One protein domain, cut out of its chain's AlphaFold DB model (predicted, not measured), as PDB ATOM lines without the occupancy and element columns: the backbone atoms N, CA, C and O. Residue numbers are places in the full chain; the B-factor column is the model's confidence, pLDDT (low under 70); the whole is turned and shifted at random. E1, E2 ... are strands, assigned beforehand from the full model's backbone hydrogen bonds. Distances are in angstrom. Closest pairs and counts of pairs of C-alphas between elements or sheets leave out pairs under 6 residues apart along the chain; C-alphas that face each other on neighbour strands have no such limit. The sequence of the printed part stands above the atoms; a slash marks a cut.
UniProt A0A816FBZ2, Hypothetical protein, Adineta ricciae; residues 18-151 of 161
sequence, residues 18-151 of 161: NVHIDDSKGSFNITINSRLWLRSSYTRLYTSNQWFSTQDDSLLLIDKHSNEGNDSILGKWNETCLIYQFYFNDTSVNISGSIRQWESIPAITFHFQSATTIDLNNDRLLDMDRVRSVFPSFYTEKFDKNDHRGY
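What this domain is: This is residues 18 to 151 of the 161 residues of the protein "Hypothetical protein" of Adineta ricciae (UniProt A0A816FBZ2). One long, twisted sheet of four strands, E6 to E9, spreads over two smaller pieces: the three-strand sheet E1 to E3 near one half of it and the short hairpin E4 and E5 near the other. The two larger sheets meet only loosely, at Asn 18 and Gln 101, and a long loop of residues 114 to 136 leads from E9 past E4 to the short strand E10, after which residues 140 to 151 reach away from the sheets and fold back. The printed part has 134 residues, with no named helix and ten strands, E1 to E10 in order along the chain, and its class is all strand. The sheets run E6, E7, E8, E9, then E1, E2, E3, and E4, E5, each all antiparallel. The whole is compact, with a radius of gyration of the C-alphas of 16.4 A and spans of 44 by 43 by 29 A.

How they stand to each other: E1, residues 18 to 21, and E2, residues 28 to 32, form an antiparallel hairpin at 166 degrees, with N 20 and O 29 2.9 A apart, within hydrogen-bond range. E3, residues 35 to 39, forms a hairpin with E2, antiparallel at 148 degrees, with N 30 and O 38 at 2.8 A. These three strands are a meander, each the antiparallel neighbour of the one before. E4, residues 44 to 47, is apart from E3 although a tight link joins them. E5, residues 50 to 53, forms a hairpin with E4, antiparallel at 156 degrees, with N 45 and O 52 at 2.9 A. Residues 45 to 46 of E4 also pair with residues 132 to 133, antiparallel. A second meander follows, made of E6, residues 60 to 71, E7, residues 75 to 88, E8, residues 91 to 102, and E9, residues 108 to 113. E6 bends by 57 degrees at residue 63. E6 and E7 are antiparallel at 156 degrees, with N 67 and O 79 at 2.8 A. E7 and E8 are antiparallel at 161 degrees, with N 82 and O 97 at 2.8 A. E8 and E9 are antiparallel at 163 degrees, with N 98 and O 111 at 2.8 A. E6 and E9 are the edge strands. The closest C-alphas of E1 and E8 are those of Asn 18 and Gln 101, 7.9 A apart; those of E5 and E7 are Phe 52 and Phe 86, 7.3 A apart. E10, residues 137 to 139, pairs with no named strand; its closest C-alphas to E3 are Phe 138 and Arg 39, 5.6 A apart. E2 is apart from E8, for instance.

Where its parts are: E1 begins at C-alpha 18, (107.498, 145.776, 135.357). E2 is 13.4 A long and E3 11.4 A, from first to last C-alpha. The long strands are E6 with 31.0 A, E7 with 39.0 A, E8 with 35.8 A and E9 with 16.9 A. E7 begins at C-alpha 75, (93.357, 152.287, 128.408). E10 is 7.0 A long and ends at C-alpha 139, (106.693, 129.983, 142.810).

The domain as a whole: The two C-alphas farthest apart are those of Ser 72 and Asn 146, 47.7 A. The printed part has no cut and runs from residue 18 to residue 151. The link from E9 to E10, 23 residues, is long. The mean pLDDT of the printed part is 83.5; residues 115 to 131, 133, 141 and 148 to 151 are under 70.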
ATOM      1  N   ASN A  18     106.622 146.188 136.448       91.12
ATOM      2  CA  ASN A  18     107.498 145.776 135.357       91.12
ATOM      3  C   ASN A  18     107.625 144.250 135.319       91.12
ATOM      4  O   ASN A  18     107.882 143.617 136.350       91.12
ATOM      5  N   VAL A  19     107.446 143.682 134.127       92.62
ATOM      6  CA  VAL A  19     107.636 142.261 133.836       92.62
ATOM      7  C   VAL A  19     108.955 142.054 133.091       92.62
ATOM      8  O   VAL A  19     109.135 142.540 131.978       92.62
ATOM      9  N   HIS A  20     109.859 141.275 133.684       93.56
ATOM     10  CA  HIS A  20     111.114 140.868 133.058       93.56
ATOM     11  C   HIS A  20     111.052 139.394 132.664       93.56
ATOM     12  O   HIS A  20     110.826 138.551 133.530       93.56
ATOM     13  N   ILE A  21     111.261 139.089 131.386       92.94
ATOM     14  CA  ILE A  21     111.125 137.742 130.818       92.94
ATOM     15  C   ILE A  21     112.507 137.174 130.493       92.94
ATOM     16  O   ILE A  21     113.341 137.864 129.917       92.94
ATOM     17  N   ASP A  22     112.714 135.910 130.850       90.31
ATOM     18  CA  ASP A  22     113.831 135.074 130.427       90.31
ATOM     19  C   ASP A  22     113.617 134.619 128.979       90.31
ATOM     20  O   ASP A  22     112.674 133.881 128.675       90.31
ATOM     21  N   ASP A  23     114.521 135.038 128.101       87.44
ATOM     22  CA  ASP A  23     114.460 134.783 126.660       87.44
ATOM     23  C   ASP A  23     114.639 133.312 126.272       87.44
ATOM     24  O   ASP A  23     114.294 132.934 125.159       87.44
ATOM     25  N   SER A  24     115.165 132.475 127.168       86.06
ATOM     26  CA  SER A  24     115.434 131.064 126.888       86.06
ATOM     27  C   SER A  24     114.273 130.143 127.264       86.06
ATOM     28  O   SER A  24     114.019 129.151 126.584       86.06
ATOM     29  N   LYS A  25     113.557 130.454 128.351       88.12
ATOM     30  CA  LYS A  25     112.528 129.569 128.929       88.12
ATOM     31  C   LYS A  25     111.149 130.211 129.046       88.12
ATOM     32  O   LYS A  25     110.179 129.521 129.369       88.12
ATOM     33  N   GLY A  26     111.046 131.522 128.836       88.75
ATOM     34  CA  GLY A  26     109.804 132.279 128.984       88.75
ATOM     35  C   GLY A  26     109.335 132.408 130.432       88.75
ATOM     36  O   GLY A  26     108.212 132.845 130.668       88.75
ATOM     37  N   SER A  27     110.165 132.021 131.409       90.38
ATOM     38  CA  SER A  27     109.932 132.357 132.812       90.38
ATOM     39  C   SER A  27     110.091 133.857 133.021       90.38
ATOM     40  O   SER A  27     110.886 134.492 132.339       90.38
ATOM     41  N   PHE A  28     109.368 134.446 133.962       92.75
ATOM     42  CA  PHE A  28     109.352 135.892 134.140       92.75
ATOM     43  C   PHE A  28     109.255 136.309 135.600       92.75
ATOM     44  O   PHE A  28     108.715 135.600 136.444       92.75
ATOM     45  N   ASN A  29     109.761 137.497 135.903       93.81
ATOM     46  CA  ASN A  29     109.637 138.129 137.207       93.81
ATOM     47  C   ASN A  29     108.736 139.352 137.088       93.81
ATOM     48  O   ASN A  29     108.886 140.147 136.163       93.81
ATOM     49  N   ILE A  30     107.844 139.527 138.056       91.62
ATOM     50  CA  ILE A  30     107.049 140.741 138.214       91.62
ATOM     51  C   ILE A  30     107.667 141.544 139.343       91.62
ATOM     52  O   ILE A  30     107.832 141.043 140.460       91.62
ATOM     53  N   THR A  31     107.994 142.795 139.054       91.81
ATOM     54  CA  THR A  31     108.472 143.757 140.040       91.81
ATOM     55  C   THR A  31     107.463 144.883 140.208       91.81
ATOM     56  O   THR A  31     106.837 145.315 139.243       91.81
ATOM     57  N   ILE A  32     107.300 145.347 141.445       89.75
ATOM     58  CA  ILE A  32     106.498 146.519 141.794       89.75
ATOM     59  C   ILE A  32     107.429 147.508 142.482       89.75
ATOM     60  O   ILE A  32     108.040 147.183 143.502       89.75
ATOM     61  N   ASN A  33     107.561 148.713 141.923       89.50
ATOM     62  CA  ASN A  33     108.476 149.746 142.421       89.50
ATOM     63  C   ASN A  33     109.909 149.207 142.592       89.50
ATOM     64  O   ASN A  33     110.548 149.399 143.628       89.50
ATOM     65  N   SER A  34     110.373 148.460 141.583       89.44
ATOM     66  CA  SER A  34     111.689 147.802 141.536       89.44
ATOM     67  C   SER A  34     111.927 146.720 142.596       89.44
ATOM     68  O   SER A  34     113.044 146.224 142.729       89.44
ATOM     69  N   ARG A  35     110.898 146.318 143.351       90.06
ATOM     70  CA  ARG A  35     110.964 145.181 144.275       90.06
ATOM     71  C   ARG A  35     110.343 143.964 143.623       90.06
ATOM     72  O   ARG A  35     109.253 144.056 143.065       90.06
ATOM     73  N   LEU A  36     111.023 142.827 143.713       89.19
ATOM     74  CA  LEU A  36     110.462 141.557 143.277       89.19
ATOM     75  C   LEU A  36     109.165 141.275 144.036       89.19
ATOM     76  O   LEU A  36     109.141 141.317 145.265       89.19
ATOM     77  N   TRP A  37     108.113 140.974 143.284       88.06
ATOM     78  CA  TRP A  37     106.815 140.613 143.828       88.06
ATOM     79  C   TRP A  37     106.479 139.152 143.549       88.06
ATOM     80  O   TRP A  37     106.124 138.420 144.467       88.06
ATOM     81  N   LEU A  38     106.642 138.711 142.298       89.31
ATOM     82  CA  LEU A  38     106.360 137.339 141.887       89.31
ATOM     83  C   LEU A  38     107.452 136.823 140.952       89.31
ATOM     84  O   LEU A  38     107.916 137.545 140.071       89.31
ATOM     85  N   ARG A  39     107.826 135.553 141.123       90.44
ATOM     86  CA  ARG A  39     108.651 134.790 140.176       90.44
ATOM     87  C   ARG A  39     107.770 133.749 139.517       90.44
ATOM     88  O   ARG A  39     107.129 132.969 140.226       90.44
ATOM     89  N   SER A  40     107.727 133.721 138.193       89.94
ATOM     90  CA  SER A  40     106.991 132.682 137.495       89.94
ATOM     91  C   SER A  40     107.672 131.332 137.698       89.94
ATOM     92  O   SER A  40     108.892 131.241 137.846       89.94
ATOM     93  N   SER A  41     106.879 130.272 137.679       85.94
ATOM     94  CA  SER A  41     107.387 128.924 137.475       85.94
ATOM     95  C   SER A  41     107.495 128.580 135.998       85.94
ATOM     96  O   SER A  41     107.170 129.388 135.127       85.94
ATOM     97  N   TYR A  42     108.009 127.382 135.729       87.31
ATOM     98  CA  TYR A  42     108.041 126.821 134.389       87.31
ATOM     99  C   TYR A  42     106.622 126.652 133.849       87.31
ATOM    100  O   TYR A  42     105.738 126.152 134.549       87.31
ATOM    101  N   THR A  43     106.431 127.016 132.586       88.38
ATOM    102  CA  THR A  43     105.199 126.725 131.857       88.38
ATOM    103  C   THR A  43     105.076 125.213 131.684       88.38
ATOM    104  O   THR A  43     106.061 124.523 131.385       88.38
ATOM    105  N   ARG A  44     103.867 124.686 131.902       87.75
ATOM    106  CA  ARG A  44     103.549 123.274 131.675       87.75
ATOM    107  C   ARG A  44     102.215 123.114 130.970       87.75
ATOM    108  O   ARG A  44     101.281 123.858 131.256       87.75
ATOM    109  N   LEU A  45     102.131 122.108 130.112       86.50
ATOM    110  CA  LEU A  45     100.921 121.704 129.409       86.50
ATOM    111  C   LEU A  45     100.691 120.213 129.659       86.50
ATOM    112  O   LEU A  45     101.595 119.416 129.444       86.50
ATOM    113  N   TYR A  46      99.500 119.828 130.106       83.19
ATOM    114  CA  TYR A  46      99.086 118.430 130.149       83.19
ATOM    115  C   TYR A  46      98.138 118.145 128.997       83.19
ATOM    116  O   TYR A  46      97.040 118.707 128.943       83.19
ATOM    117  N   THR A  47      98.564 117.267 128.099       80.00
ATOM    118  CA  THR A  47      97.756 116.773 126.985       80.00
ATOM    119  C   THR A  47      98.199 115.365 126.614       80.00
ATOM    120  O   THR A  47      99.346 114.989 126.863       80.00
ATOM    121  N   SER A  48      97.288 114.570 126.056       76.50
ATOM    122  CA  SER A  48      97.536 113.184 125.647       76.50
ATOM    123  C   SER A  48      98.215 112.353 126.733       76.50
ATOM    124  O   SER A  48      99.140 111.581 126.492       76.50
ATOM    125  N   ASN A  49      97.735 112.535 127.963       76.75
ATOM    126  CA  ASN A  49      98.182 111.832 129.157       76.75
ATOM    127  C   ASN A  49      99.632 112.102 129.604       76.75
ATOM    128  O   ASN A  49     100.129 111.391 130.486       76.75
ATOM    129  N   GLN A  50     100.296 113.129 129.067       85.00
ATOM    130  CA  GLN A  50     101.662 113.501 129.438       85.00
ATOM    131  C   GLN A  50     101.811 114.996 129.735       85.00
ATOM    132  O   GLN A  50     101.066 115.838 129.235       85.00
ATOM    133  N   TRP A  51     102.785 115.313 130.589       86.88
ATOM    134  CA  TRP A  51     103.189 116.684 130.872       86.88
ATOM    135  C   TRP A  51     104.300 117.099 129.920       86.88
ATOM    136  O   TRP A  51     105.318 116.422 129.839       86.88
ATOM    137  N   PHE A  52     104.111 118.246 129.281       90.12
ATOM    138  CA  PHE A  52     105.140 118.981 128.567       90.12
ATOM    139  C   PHE A  52     105.571 120.185 129.407       90.12
ATOM    140  O   PHE A  52     104.716 120.841 130.011       90.12
ATOM    141  N   SER A  53     106.862 120.502 129.468       91.69
ATOM    142  CA  SER A  53     107.382 121.601 130.281       91.69
ATOM    143  C   SER A  53     108.552 122.343 129.646       91.69
ATOM    144  O   SER A  53     109.395 121.770 128.968       91.69
ATOM    145  N   THR A  54     108.651 123.642 129.942       92.81
ATOM    146  CA  THR A  54     109.871 124.409 129.643       92.81
ATOM    147  C   THR A  54     111.051 123.976 130.520       92.81
ATOM    148  O   THR A  54     112.206 124.244 130.196       92.81
ATOM    149  N   GLN A  55     110.791 123.272 131.627       91.56
ATOM    150  CA  GLN A  55     111.826 122.773 132.529       91.56
ATOM    151  C   GLN A  55     112.661 121.644 131.911       91.56
ATOM    152  O   GLN A  55     113.872 121.623 132.106       91.56
ATOM    153  N   ASP A  56     112.011 120.711 131.215       93.00
ATOM    154  CA  ASP A  56     112.621 119.508 130.633       93.00
ATOM    155  C   ASP A  56     112.757 119.584 129.105       93.00
ATOM    156  O   ASP A  56     113.070 118.585 128.465       93.00
ATOM    157  N   ASP A  57     112.521 120.771 128.536       93.62
ATOM    158  CA  ASP A  57     112.608 121.055 127.102       93.62
ATOM    159  C   ASP A  57     111.617 120.276 126.225       93.62
ATOM    160  O   ASP A  57     111.700 120.319 125.000       93.62
ATOM    161  N   SER A  58     110.610 119.632 126.820       94.12
ATOM    162  CA  SER A  58     109.506 119.044 126.055       94.12
ATOM    163  C   SER A  58     108.488 120.096 125.583       94.12
ATOM    164  O   SER A  58     107.719 119.836 124.658       94.12
ATOM    165  N   LEU A  59     108.506 121.298 126.177       93.50
ATOM    166  CA  LEU A  59     107.809 122.497 125.705       93.50
ATOM    167  C   LEU A  59     108.826 123.628 125.484       93.50
ATOM    168  O   LEU A  59     109.296 124.245 126.437       93.50
ATOM    169  N   LEU A  60     109.160 123.912 124.230       95.31
ATOM    170  CA  LEU A  60     110.207 124.858 123.844       95.31
ATOM    171  C   LEU A  60     109.636 126.259 123.643       95.31
ATOM    172  O   LEU A  60     108.644 126.410 122.941       95.31
ATOM    173  N   LEU A  61     110.269 127.296 124.192       95.19
ATOM    174  CA  LEU A  61     109.995 128.672 123.766       95.19
ATOM    175  C   LEU A  61     110.666 128.892 122.404       95.19
ATOM    176  O   LEU A  61     111.888 128.812 122.309       95.19
ATOM    177  N   ILE A  62     109.877 129.155 121.364       95.62
ATOM    178  CA  ILE A  62     110.383 129.307 119.989       95.62
ATOM    179  C   ILE A  62     110.330 130.743 119.476       95.62
ATOM    180  O   ILE A  62     111.070 131.083 118.558       95.62
ATOM    181  N   ASP A  63     109.463 131.579 120.047       95.12
ATOM    182  CA  ASP A  63     109.349 132.983 119.666       95.12
ATOM    183  C   ASP A  63     108.858 133.846 120.836       95.12
ATOM    184  O   ASP A  63     108.119 133.389 121.717       95.12
ATOM    185  N   LYS A  64     109.271 135.115 120.814       95.06
ATOM    186  CA  LYS A  64     108.817 136.166 121.717       95.06
ATOM    187  C   LYS A  64     108.677 137.463 120.935       95.06
ATOM    188  O   LYS A  64     109.662 138.007 120.441       95.06
ATOM    189  N   HIS A  65     107.479 138.028 120.944       94.81
ATOM    190  CA  HIS A  65     107.218 139.334 120.347       94.81
ATOM    191  C   HIS A  65     106.380 140.206 121.277       94.81
ATOM    192  O   HIS A  65     105.827 139.742 122.276       94.81
ATOM    193  N   SER A  66     106.334 141.498 120.969       95.06
ATOM    194  CA  SER A  66     105.533 142.467 121.713       95.06
ATOM    195  C   SER A  66     104.419 143.014 120.836       95.06
ATOM    196  O   SER A  66     104.647 143.298 119.663       95.06
ATOM    197  N   ASN A  67     103.246 143.178 121.431       95.44
ATOM    198  CA  ASN A  67     102.099 143.860 120.857       95.44
ATOM    199  C   ASN A  67     101.743 145.056 121.738       95.44
ATOM    200  O   ASN A  67     101.981 145.049 122.943       95.44
ATOM    201  N   GLU A  68     101.124 146.064 121.149       96.25
ATOM    202  CA  GLU A  68     100.607 147.223 121.867       96.25
ATOM    203  C   GLU A  68      99.184 147.523 121.404       96.25
ATOM    204  O   GLU A  68      98.763 147.129 120.311       96.25
ATOM    205  N   GLY A  69      98.423 148.220 122.239       95.75
ATOM    206  CA  GLY A  69      97.079 148.624 121.876       95.75
ATOM    207  C   GLY A  69      96.415 149.514 122.909       95.75
ATOM    208  O   GLY A  69      97.032 149.993 123.859       95.75
ATOM    209  N   ASN A  70      95.127 149.760 122.692       95.88
ATOM    210  CA  ASN A  70      94.319 150.603 123.557       95.88
ATOM    211  C   ASN A  70      92.922 150.008 123.719       95.88
ATOM    212  O   ASN A  70      92.201 149.830 122.739       95.88
ATOM    213  N   ASP A  71      92.548 149.716 124.959       92.44
ATOM    214  CA  ASP A  71      91.187 149.350 125.329       92.44
ATOM    215  C   ASP A  71      90.390 150.606 125.695       92.44
ATOM    216  O   ASP A  71      90.893 151.504 126.372       92.44
ATOM    217  N   SER A  72      89.131 150.676 125.263       91.19
ATOM    218  CA  SER A  72      88.281 151.851 125.506       91.19
ATOM    219  C   SER A  72      87.983 152.125 126.986       91.19
ATOM    220  O   SER A  72      87.644 153.255 127.331       91.19
ATOM    221  N   ILE A  73      88.103 151.112 127.851       88.06
ATOM    222  CA  ILE A  73      87.781 151.179 129.280       88.06
ATOM    223  C   ILE A  73      89.064 151.160 130.117       88.06
ATOM    224  O   ILE A  73      89.220 151.969 131.029       88.06
ATOM    225  N   LEU A  74      89.982 150.241 129.816       86.88
ATOM    226  CA  LEU A  74      91.186 149.985 130.616       86.88
ATOM    227  C   LEU A  74      92.420 150.771 130.134       86.88
ATOM    228  O   LEU A  74      93.431 150.825 130.838       86.88
ATOM    229  N   GLY A  75      92.327 151.418 128.969       91.56
ATOM    230  CA  GLY A  75      93.357 152.287 128.408       91.56
ATOM    231  C   GLY A  75      94.444 151.545 127.634       91.56
ATOM    232  O   GLY A  75      94.250 150.428 127.142       91.56
ATOM    233  N   LYS A  76      95.601 152.198 127.493       94.50
ATOM    234  CA  LYS A  76      96.740 151.670 126.733       94.50
ATOM    235  C   LYS A  76      97.366 150.461 127.412       94.50
ATOM    236  O   LYS A  76      97.414 150.384 128.644       94.50
ATOM    237  N   TRP A  77      97.886 149.548 126.604       94.50
ATOM    238  CA  TRP A  77      98.567 148.355 127.078       94.50
ATOM    239  C   TRP A  77      99.729 147.955 126.172       94.50
ATOM    240  O   TRP A  77      99.677 148.148 124.959       94.50
ATOM    241  N   ASN A  78     100.728 147.323 126.789       94.88
ATOM    242  CA  ASN A  78     101.827 146.624 126.129       94.88
ATOM    243  C   ASN A  78     101.779 145.153 126.537       94.88
ATOM    244  O   ASN A  78     101.662 144.827 127.719       94.88
ATOM    245  N   GLU A  79     101.866 144.254 125.574       94.94
ATOM    246  CA  GLU A  79     101.742 142.818 125.763       94.94
ATOM    247  C   GLU A  79     102.979 142.111 125.234       94.94
ATOM    248  O   GLU A  79     103.408 142.365 124.116       94.94
ATOM    249  N   THR A  80     103.544 141.203 126.023       95.69
ATOM    250  CA  THR A  80     104.547 140.264 125.525       95.69
ATOM    251  C   THR A  80     103.898 138.915 125.286       95.69
ATOM    252  O   THR A  80     103.332 138.327 126.207       95.69
ATOM    253  N   CYS A  81     104.012 138.425 124.059       95.12
ATOM    254  CA  CYS A  81     103.540 137.117 123.635       95.12
ATOM    255  C   CYS A  81     104.711 136.134 123.622       95.12
ATOM    256  O   CYS A  81     105.777 136.434 123.084       95.12
ATOM    257  N   LEU A  82     104.494 134.957 124.198       94.75
ATOM    258  CA  LEU A  82     105.436 133.849 124.276       94.75
ATOM    259  C   LEU A  82     104.849 132.680 123.499       94.75
ATOM    260  O   LEU A  82     103.772 132.188 123.849       94.75
ATOM    261  N   ILE A  83     105.535 132.254 122.442       94.25
ATOM    262  CA  ILE A  83     105.099 131.130 121.615       94.25
ATOM    263  C   ILE A  83     105.890 129.901 122.021       94.25
ATOM    264  O   ILE A  83     107.113 129.855 121.878       94.25
ATOM    265  N   TYR A  84     105.170 128.897 122.502       93.50
ATOM    266  CA  TYR A  84     105.747 127.623 122.875       93.50
ATOM    267  C   TYR A  84     105.408 126.551 121.847       93.50
ATOM    268  O   TYR A  84     104.302 126.533 121.310       93.50
ATOM    269  N   GLN A  85     106.344 125.639 121.620       93.56
ATOM    270  CA  GLN A  85     106.219 124.518 120.706       93.56
ATOM    271  C   GLN A  85     106.456 123.202 121.437       93.56
ATOM    272  O   GLN A  85     107.382 123.080 122.236       93.56
ATOM    273  N   PHE A  86     105.642 122.204 121.128       92.12
ATOM    274  CA  PHE A  86     105.887 120.817 121.503       92.12
ATOM    275  C   PHE A  86     105.598 119.906 120.311       92.12
ATOM    276  O   PHE A  86     104.904 120.296 119.370       92.12
ATOM    277  N   TYR A  87     106.136 118.691 120.345       90.38
ATOM    278  CA  TYR A  87     105.883 117.689 119.317       90.38
ATOM    279  C   TYR A  87     104.853 116.681 119.811       90.38
ATOM    280  O   TYR A  87     105.001 116.088 120.880       90.38
ATOM    281  N   PHE A  88     103.813 116.477 119.011       84.06
ATOM    282  CA  PHE A  88     102.760 115.508 119.262       84.06
ATOM    283  C   PHE A  88     102.557 114.640 118.024       84.06
ATOM    284  O   PHE A  88     102.182 115.158 116.976       84.06
ATOM    285  N   ASN A  89     102.818 113.332 118.137       84.50
ATOM    286  CA  ASN A  89     102.751 112.383 117.016       84.50
ATOM    287  C   ASN A  89     103.461 112.922 115.756       84.50
ATOM    288  O   ASN A  89     102.848 113.059 114.699       84.50
ATOM    289  N   ASP A  90     104.725 113.330 115.914       84.94
ATOM    290  CA  ASP A  90     105.578 113.949 114.882       84.94
ATOM    291  C   ASP A  90     105.066 115.276 114.287       84.94
ATOM    292  O   ASP A  90     105.679 115.845 113.385       84.94
ATOM    293  N   THR A  91     103.977 115.825 114.826       86.81
ATOM    294  CA  THR A  91     103.438 117.126 114.434       86.81
ATOM    295  C   THR A  91     103.899 118.194 115.413       86.81
ATOM    296  O   THR A  91     103.745 118.058 116.626       86.81
ATOM    297  N   SER A  92     104.457 119.282 114.887       90.81
ATOM    298  CA  SER A  92     104.780 120.465 115.680       90.81
ATOM    299  C   SER A  92     103.503 121.217 116.043       90.81
ATOM    300  O   SER A  92     102.749 121.631 115.159       90.81
ATOM    301  N   VAL A  93     103.298 121.460 117.332       90.00
ATOM    302  CA  VAL A  93     102.119 122.136 117.871       90.00
ATOM    303  C   VAL A  93     102.547 123.382 118.618       90.00
ATOM    304  O   VAL A  93     103.379 123.307 119.520       90.00
ATOM    305  N   ASN A  94     101.941 124.516 118.272       91.56
ATOM    306  CA  ASN A  94     102.221 125.785 118.926       91.56
ATOM    307  C   ASN A  94     101.077 126.177 119.866       91.56
ATOM    308  O   ASN A  94      99.899 126.031 119.538       91.56
ATOM    309  N   ILE A  95     101.445 126.725 121.016       88.81
ATOM    310  CA  ILE A  95     100.551 127.358 121.988       88.81
ATOM    311  C   ILE A  95     101.132 128.722 122.344       88.81
ATOM    312  O   ILE A  95     102.340 128.932 122.218       88.81
ATOM    313  N   SER A  96     100.302 129.646 122.812       90.69
ATOM    314  CA  SER A  96     100.776 130.972 123.196       90.69
ATOM    315  C   SER A  96     100.326 131.363 124.596       90.69
ATOM    316  O   SER A  96      99.197 131.110 125.016       90.69
ATOM    317  N   GLY A  97     101.246 131.976 125.333       90.88
ATOM    318  CA  GLY A  97     100.968 132.672 126.580       90.88
ATOM    319  C   GLY A  97     101.310 134.145 126.417       90.88
ATOM    320  O   GLY A  97     102.397 134.467 125.947       90.88
ATOM    321  N   SER A  98     100.417 135.040 126.820       92.69
ATOM    322  CA  SER A  98     100.640 136.483 126.724       92.69
ATOM    323  C   SER A  98     100.548 137.153 128.087       92.69
ATOM    324  O   SER A  98      99.695 136.810 128.909       92.69
ATOM    325  N   ILE A  99     101.431 138.121 128.320       94.19
ATOM    326  CA  ILE A  99     101.498 138.927 129.539       94.19
ATOM    327  C   ILE A  99     101.268 140.380 129.150       94.19
ATOM    328  O   ILE A  99     102.117 140.995 128.509       94.19
ATOM    329  N   ARG A 100     100.126 140.935 129.547       94.19
ATOM    330  CA  ARG A 100      99.722 142.300 129.206       94.19
ATOM    331  C   ARG A 100      99.841 143.218 130.406       94.19
ATOM    332  O   ARG A 100      99.212 142.970 131.431       94.19
ATOM    333  N   GLN A 101     100.618 144.281 130.249       93.12
ATOM    334  CA  GLN A 101     100.805 145.364 131.206       93.12
ATOM    335  C   GLN A 101      99.940 146.550 130.783       93.12
ATOM    336  O   GLN A 101      99.995 146.984 129.632       93.12
ATOM    337  N   TRP A 102      99.143 147.066 131.712       91.56
ATOM    338  CA  TRP A 102      98.269 148.212 131.476       91.56
ATOM    339  C   TRP A 102      98.980 149.504 131.891       91.56
ATOM    340  O   TRP A 102      99.543 149.586 132.979       91.56
ATOM    341  N   GLU A 103      98.982 150.517 131.024       88.25
ATOM    342  CA  GLU A 103      99.666 151.792 131.295       88.25
ATOM    343  C   GLU A 103      98.803 152.736 132.137       88.25
ATOM    344  O   GLU A 103      99.310 153.511 132.943       88.25
ATOM    345  N   SER A 104      97.484 152.698 131.924       85.19
ATOM    346  CA  SER A 104      96.532 153.626 132.553       85.19
ATOM    347  C   SER A 104      96.055 153.163 133.931       85.19
ATOM    348  O   SER A 104      95.556 153.969 134.715       85.19
ATOM    349  N   ILE A 105      96.222 151.876 134.239       85.50
ATOM    350  CA  ILE A 105      95.899 151.269 135.530       85.50
ATOM    351  C   ILE A 105      97.048 150.349 135.952       85.50
ATOM    352  O   ILE A 105      97.616 149.676 135.097       85.50
ATOM    353  N   PRO A 106      97.395 150.259 137.247       83.56
ATOM    354  CA  PRO A 106      98.463 149.377 137.707       83.56
ATOM    355  C   PRO A 106      97.980 147.919 137.728       83.56
ATOM    356  O   PRO A 106      97.679 147.364 138.785       83.56
ATOM    357  N   ALA A 107      97.881 147.303 136.551       87.00
ATOM    358  CA  ALA A 107      97.386 145.944 136.376       87.00
ATOM    359  C   ALA A 107      98.236 145.137 135.385       87.00
ATOM    360  O   ALA A 107      98.812 145.675 134.437       87.00
ATOM    361  N   ILE A 108      98.247 143.817 135.588       90.00
ATOM    362  CA  ILE A 108      98.721 142.828 134.617       90.00
ATOM    363  C   ILE A 108      97.590 141.833 134.363       90.00
ATOM    364  O   ILE A 108      96.925 141.397 135.302       90.00
ATOM    365  N   THR A 109      97.404 141.441 133.108       90.25
ATOM    366  CA  THR A 109      96.526 140.329 132.722       90.25
ATOM    367  C   THR A 109      97.314 139.268 131.972       90.25
ATOM    368  O   THR A 109      98.243 139.593 131.233       90.25
ATOM    369  N   PHE A 110      96.922 138.010 132.141       89.38
ATOM    370  CA  PHE A 110      97.544 136.870 131.480       89.38
ATOM    371  C   PHE A 110      96.535 136.195 130.568       89.38
ATOM    372  O   PHE A 110      95.400 135.956 130.980       89.38
ATOM    373  N   HIS A 111      96.969 135.861 129.361       87.44
ATOM    374  CA  HIS A 111      96.160 135.164 128.368       87.44
ATOM    375  C   HIS A 111      96.873 133.880 127.976       87.44
ATOM    376  O   HIS A 111      98.093 133.868 127.846       87.44
ATOM    377  N   PHE A 112      96.126 132.797 127.805       84.19
ATOM    378  CA  PHE A 112      96.676 131.533 127.336       84.19
ATOM    379  C   PHE A 112      95.779 130.978 126.243       84.19
ATOM    380  O   PHE A 112      94.579 130.801 126.453       84.19
ATOM    381  N   GLN A 113      96.370 130.698 125.091       81.44
ATOM    382  CA  GLN A 113      95.684 130.128 123.949       81.44
ATOM    383  C   GLN A 113      96.316 128.772 123.635       81.44
ATOM    384  O   GLN A 113      97.510 128.669 123.339       81.44
ATOM    385  N   SER A 114      95.506 127.716 123.725       70.88
ATOM    386  CA  SER A 114      95.911 126.386 123.276       70.88
ATOM    387  C   SER A 114      95.950 126.319 121.753       70.88
ATOM    388  O   SER A 114      95.415 127.184 121.056       70.88
ATOM    389  N   ALA A 115      96.544 125.246 121.237       67.88
ATOM    390  CA  ALA A 115      96.505 124.956 119.817       67.88
ATOM    391  C   ALA A 115      95.049 124.853 119.351       67.88
ATOM    392  O   ALA A 115      94.240 124.165 119.973       67.88
ATOM    393  N   THR A 116      94.727 125.560 118.273       59.59
ATOM    394  CA  THR A 116      93.402 125.548 117.634       59.59
ATOM    395  C   THR A 116      93.333 124.562 116.469       59.59
ATOM    396  O   THR A 116      92.275 124.370 115.885       59.59
ATOM    397  N   THR A 117      94.465 123.965 116.090       57.69
ATOM    398  CA  THR A 117      94.610 123.164 114.867       57.69
ATOM    399  C   THR A 117      94.645 121.660 115.109       57.69
ATOM    400  O   THR A 117      94.565 120.900 114.148       57.69
ATOM    401  N   ILE A 118      94.782 121.218 116.361       62.56
ATOM    402  CA  ILE A 118      94.847 119.801 116.728       62.56
ATOM    403  C   ILE A 118      93.961 119.575 117.941       62.56
ATOM    404  O   ILE A 118      94.021 120.334 118.907       62.56
ATOM    405  N   ASP A 119      93.161 118.514 117.879       65.44
ATOM    406  CA  ASP A 119      92.339 118.079 118.996       65.44
ATOM    407  C   ASP A 119      93.234 117.476 120.089       65.44
ATOM    408  O   ASP A 119      93.785 116.378 119.962       65.44
ATOM    409  N   LEU A 120      93.459 118.259 121.139       66.81
ATOM    410  CA  LEU A 120      94.295 117.904 122.275       66.81
ATOM    411  C   LEU A 120      93.419 117.249 123.352       66.81
ATOM    412  O   LEU A 120      93.012 117.897 124.314       66.81
ATOM    413  N   ASN A 121      93.132 115.956 123.191       61.97
ATOM    414  CA  ASN A 121      92.347 115.183 124.156       61.97
ATOM    415  C   ASN A 121      93.224 114.329 125.082       61.97
ATOM    416  O   ASN A 121      94.353 113.949 124.755       61.97
ATOM    417  N   ASN A 122      92.687 114.028 126.266       53.78
ATOM    418  CA  ASN A 122      93.265 113.071 127.205       53.78
ATOM    419  C   ASN A 122      92.418 111.794 127.209       53.78
ATOM    420  O   ASN A 122      91.241 111.847 127.543       53.78
ATOM    421  N   ASP A 123      93.024 110.646 126.897       49.66
ATOM    422  CA  ASP A 123      92.303 109.359 126.905       49.66
ATOM    423  C   ASP A 123      92.108 108.785 128.319       49.66
ATOM    424  O   ASP A 123      91.335 107.847 128.520       49.66
ATOM    425  N   ARG A 124      92.842 109.298 129.316       54.41
ATOM    426  CA  ARG A 124      92.622 108.963 130.723       54.41
ATOM    427  C   ARG A 124      91.758 110.041 131.352       54.41
ATOM    428  O   ARG A 124      92.135 111.211 131.359       54.41
ATOM    429  N   LEU A 125      90.665 109.597 131.971       46.03
ATOM    430  CA  LEU A 125      89.883 110.378 132.921       46.03
ATOM    431  C   LEU A 125      90.801 110.822 134.067       46.03
ATOM    432  O   LEU A 125      91.006 110.120 135.058       46.03
ATOM    433  N   LEU A 126      91.380 112.008 133.930       52.59
ATOM    434  CA  LEU A 126      91.566 112.861 135.090       52.59
ATOM    435  C   LEU A 126      90.168 113.279 135.566       52.59
ATOM    436  O   LEU A 126      89.201 113.127 134.830       52.59
ATOM    437  N   ASP A 127      90.042 113.872 136.753       51.25
ATOM    438  CA  ASP A 127      88.755 114.389 137.274       51.25
ATOM    439  C   ASP A 127      87.977 115.295 136.270       51.25
ATOM    440  O   ASP A 127      86.816 115.623 136.495       51.25
ATOM    441  N   MET A 128      88.618 115.715 135.160       46.75
ATOM    442  CA  MET A 128      88.034 116.358 133.975       46.75
ATOM    443  C   MET A 128      88.804 115.961 132.683       46.75
ATOM    444  O   MET A 128      90.036 116.009 132.685       46.75
ATOM    445  N   ASP A 129      88.104 115.677 131.572       50.03
ATOM    446  CA  ASP A 129      88.620 115.198 130.257       50.03
ATOM    447  C   ASP A 129      89.438 116.218 129.415       50.03
ATOM    448  O   ASP A 129      89.370 116.216 128.189       50.03
ATOM    449  N   ARG A 130      90.161 117.177 130.015       57.44
ATOM    450  CA  ARG A 130      90.582 118.410 129.298       57.44
ATOM    451  C   ARG A 130      92.066 118.761 129.421       57.44
ATOM    452  O   ARG A 130      92.713 118.399 130.407       57.44
ATOM    453  N   VAL A 131      92.580 119.514 128.439       59.09
ATOM    454  CA  VAL A 131      93.917 120.142 128.453       59.09
ATOM    455  C   VAL A 131      94.101 120.967 129.726       59.09
ATOM    456  O   VAL A 131      93.238 121.775 130.074       59.09
ATOM    457  N   ARG A 132      95.237 120.800 130.414       70.00
ATOM    458  CA  ARG A 132      95.605 121.638 131.570       70.00
ATOM    459  C   ARG A 132      96.824 122.474 131.235       70.00
ATOM    460  O   ARG A 132      97.810 121.945 130.739       70.00
ATOM    461  N   SER A 133      96.774 123.759 131.557       66.56
ATOM    462  CA  SER A 133      97.930 124.646 131.478       66.56
ATOM    463  C   SER A 133      98.319 125.119 132.867       66.56
ATOM    464  O   SER A 133      97.467 125.347 133.722       66.56
ATOM    465  N   VAL A 134      99.621 125.259 133.080       74.88
ATOM    466  CA  VAL A 134     100.221 125.870 134.266       74.88
ATOM    467  C   VAL A 134     100.838 127.203 133.826       74.88
ATOM    468  O   VAL A 134     102.044 127.425 133.941       74.88
ATOM    469  N   PHE A 135      99.993 128.077 133.267       79.31
ATOM    470  CA  PHE A 135     100.324 129.438 132.838       79.31
ATOM    471  C   PHE A 135      99.144 130.401 133.096       79.31
ATOM    472  O   PHE A 135      98.028 130.106 132.675       79.31
ATOM    473  N   PRO A 136      99.377 131.562 133.735       81.69
ATOM    474  CA  PRO A 136     100.591 131.883 134.472       81.69
ATOM    475  C   PRO A 136     100.700 130.980 135.707       81.69
ATOM    476  O   PRO A 136      99.713 130.474 136.254       81.69
ATOM    477  N   SER A 137     101.925 130.770 136.159       81.44
ATOM    478  CA  SER A 137     102.197 130.035 137.384       81.44
ATOM    479  C   SER A 137     103.341 130.701 138.125       81.44
ATOM    480  O   SER A 137     104.243 131.246 137.494       81.44
ATOM    481  N   PHE A 138     103.286 130.703 139.454       84.81
ATOM    482  CA  PHE A 138     104.220 131.426 140.307       84.81
ATOM    483  C   PHE A 138     104.770 130.521 141.401       84.81
ATOM    484  O   PHE A 138     104.025 129.760 142.028       84.81
ATOM    485  N   TYR A 139     106.073 130.628 141.659       80.06
ATOM    486  CA  TYR A 139     106.693 129.983 142.810       80.06
ATOM    487  C   TYR A 139     106.119 130.564 144.101       80.06
ATOM    488  O   TYR A 139     106.100 131.782 144.284       80.06
ATOM    489  N   THR A 140     105.706 129.692 145.021       73.50
ATOM    490  CA  THR A 140     105.550 130.097 146.420       73.50
ATOM    491  C   THR A 140     106.904 129.959 147.103       73.50
ATOM    492  O   THR A 140     107.480 128.872 147.129       73.50
ATOM    493  N   GLU A 141     107.469 131.071 147.583       67.75
ATOM    494  CA  GLU A 141     108.736 131.016 148.313       67.75
ATOM    495  C   GLU A 141     108.556 130.168 149.574       67.75
ATOM    496  O   GLU A 141     107.623 130.364 150.360       67.75
ATOM    497  N   LYS A 142     109.452 129.192 149.737       72.12
ATOM    498  CA  LYS A 142     109.469 128.313 150.900       72.12
ATOM    499  C   LYS A 142     109.886 129.110 152.128       72.12
ATOM    500  O   LYS A 142     110.943 129.738 152.112       72.12
ATOM    501  N   PHE A 143     109.097 129.047 153.196       74.38
ATOM    502  CA  PHE A 143     109.466 129.683 154.463       74.38
ATOM    503  C   PHE A 143     110.500 128.865 155.247       74.38
ATOM    504  O   PHE A 143     111.278 129.433 156.012       74.38
ATOM    505  N   ASP A 144     110.547 127.548 155.030       79.56
ATOM    506  CA  ASP A 144     111.566 126.661 155.586       79.56
ATOM    507  C   ASP A 144     111.780 125.401 154.718       79.56
ATOM    508  O   ASP A 144     111.138 125.194 153.688       79.56
ATOM    509  N   LYS A 145     112.726 124.546 155.124       77.38
ATOM    510  CA  LYS A 145     113.116 123.322 154.399       77.38
ATOM    511  C   LYS A 145     112.015 122.251 154.295       77.38
ATOM    512  O   LYS A 145     112.094 121.404 153.408       77.38
ATOM    513  N   ASN A 146     111.027 122.281 155.184       82.06
ATOM    514  CA  ASN A 146     109.878 121.378 155.234       82.06
ATOM    515  C   ASN A 146     108.635 121.999 154.573       82.06
ATOM    516  O   ASN A 146     107.566 121.390 154.561       82.06
ATOM    517  N   ASP A 147     108.753 123.205 154.017       73.25
ATOM    518  CA  ASP A 147     107.678 123.829 153.267       73.25
ATOM    519  C   ASP A 147     107.511 123.126 151.909       73.25
ATOM    520  O   ASP A 147     108.325 123.255 150.983       73.25
ATOM    521  N   HIS A 148     106.455 122.319 151.824       66.62
ATOM    522  CA  HIS A 148     106.077 121.554 150.637       66.62
ATOM    523  C   HIS A 148     105.061 122.287 149.754       66.62
ATOM    524  O   HIS A 148     104.510 121.680 148.833       66.62
ATOM    525  N   ARG A 149     104.781 123.574 150.012       66.19
ATOM    526  CA  ARG A 149     103.906 124.354 149.132       66.19
ATOM    527  C   ARG A 149     104.545 124.461 147.743       66.19
ATOM    528  O   ARG A 149     105.753 124.637 147.603       66.19
ATOM    529  N   GLY A 150     103.722 124.236 146.721       66.06
ATOM    530  CA  GLY A 150     104.144 124.145 145.325       66.06
ATOM    531  C   GLY A 150     104.054 125.489 144.607       66.06
ATOM    532  O   GLY A 150     104.803 126.426 144.884       66.06
ATOM    533  N   TYR A 151     103.120 125.578 143.667       64.44
ATOM    534  CA  TYR A 151     102.960 126.727 142.783       64.44
ATOM    535  C   TYR A 151     101.569 127.333 142.940       64.44
ATOM    536  O   TYR A 151     100.587 126.600 143.071       64.44
TER     537      TYR A 151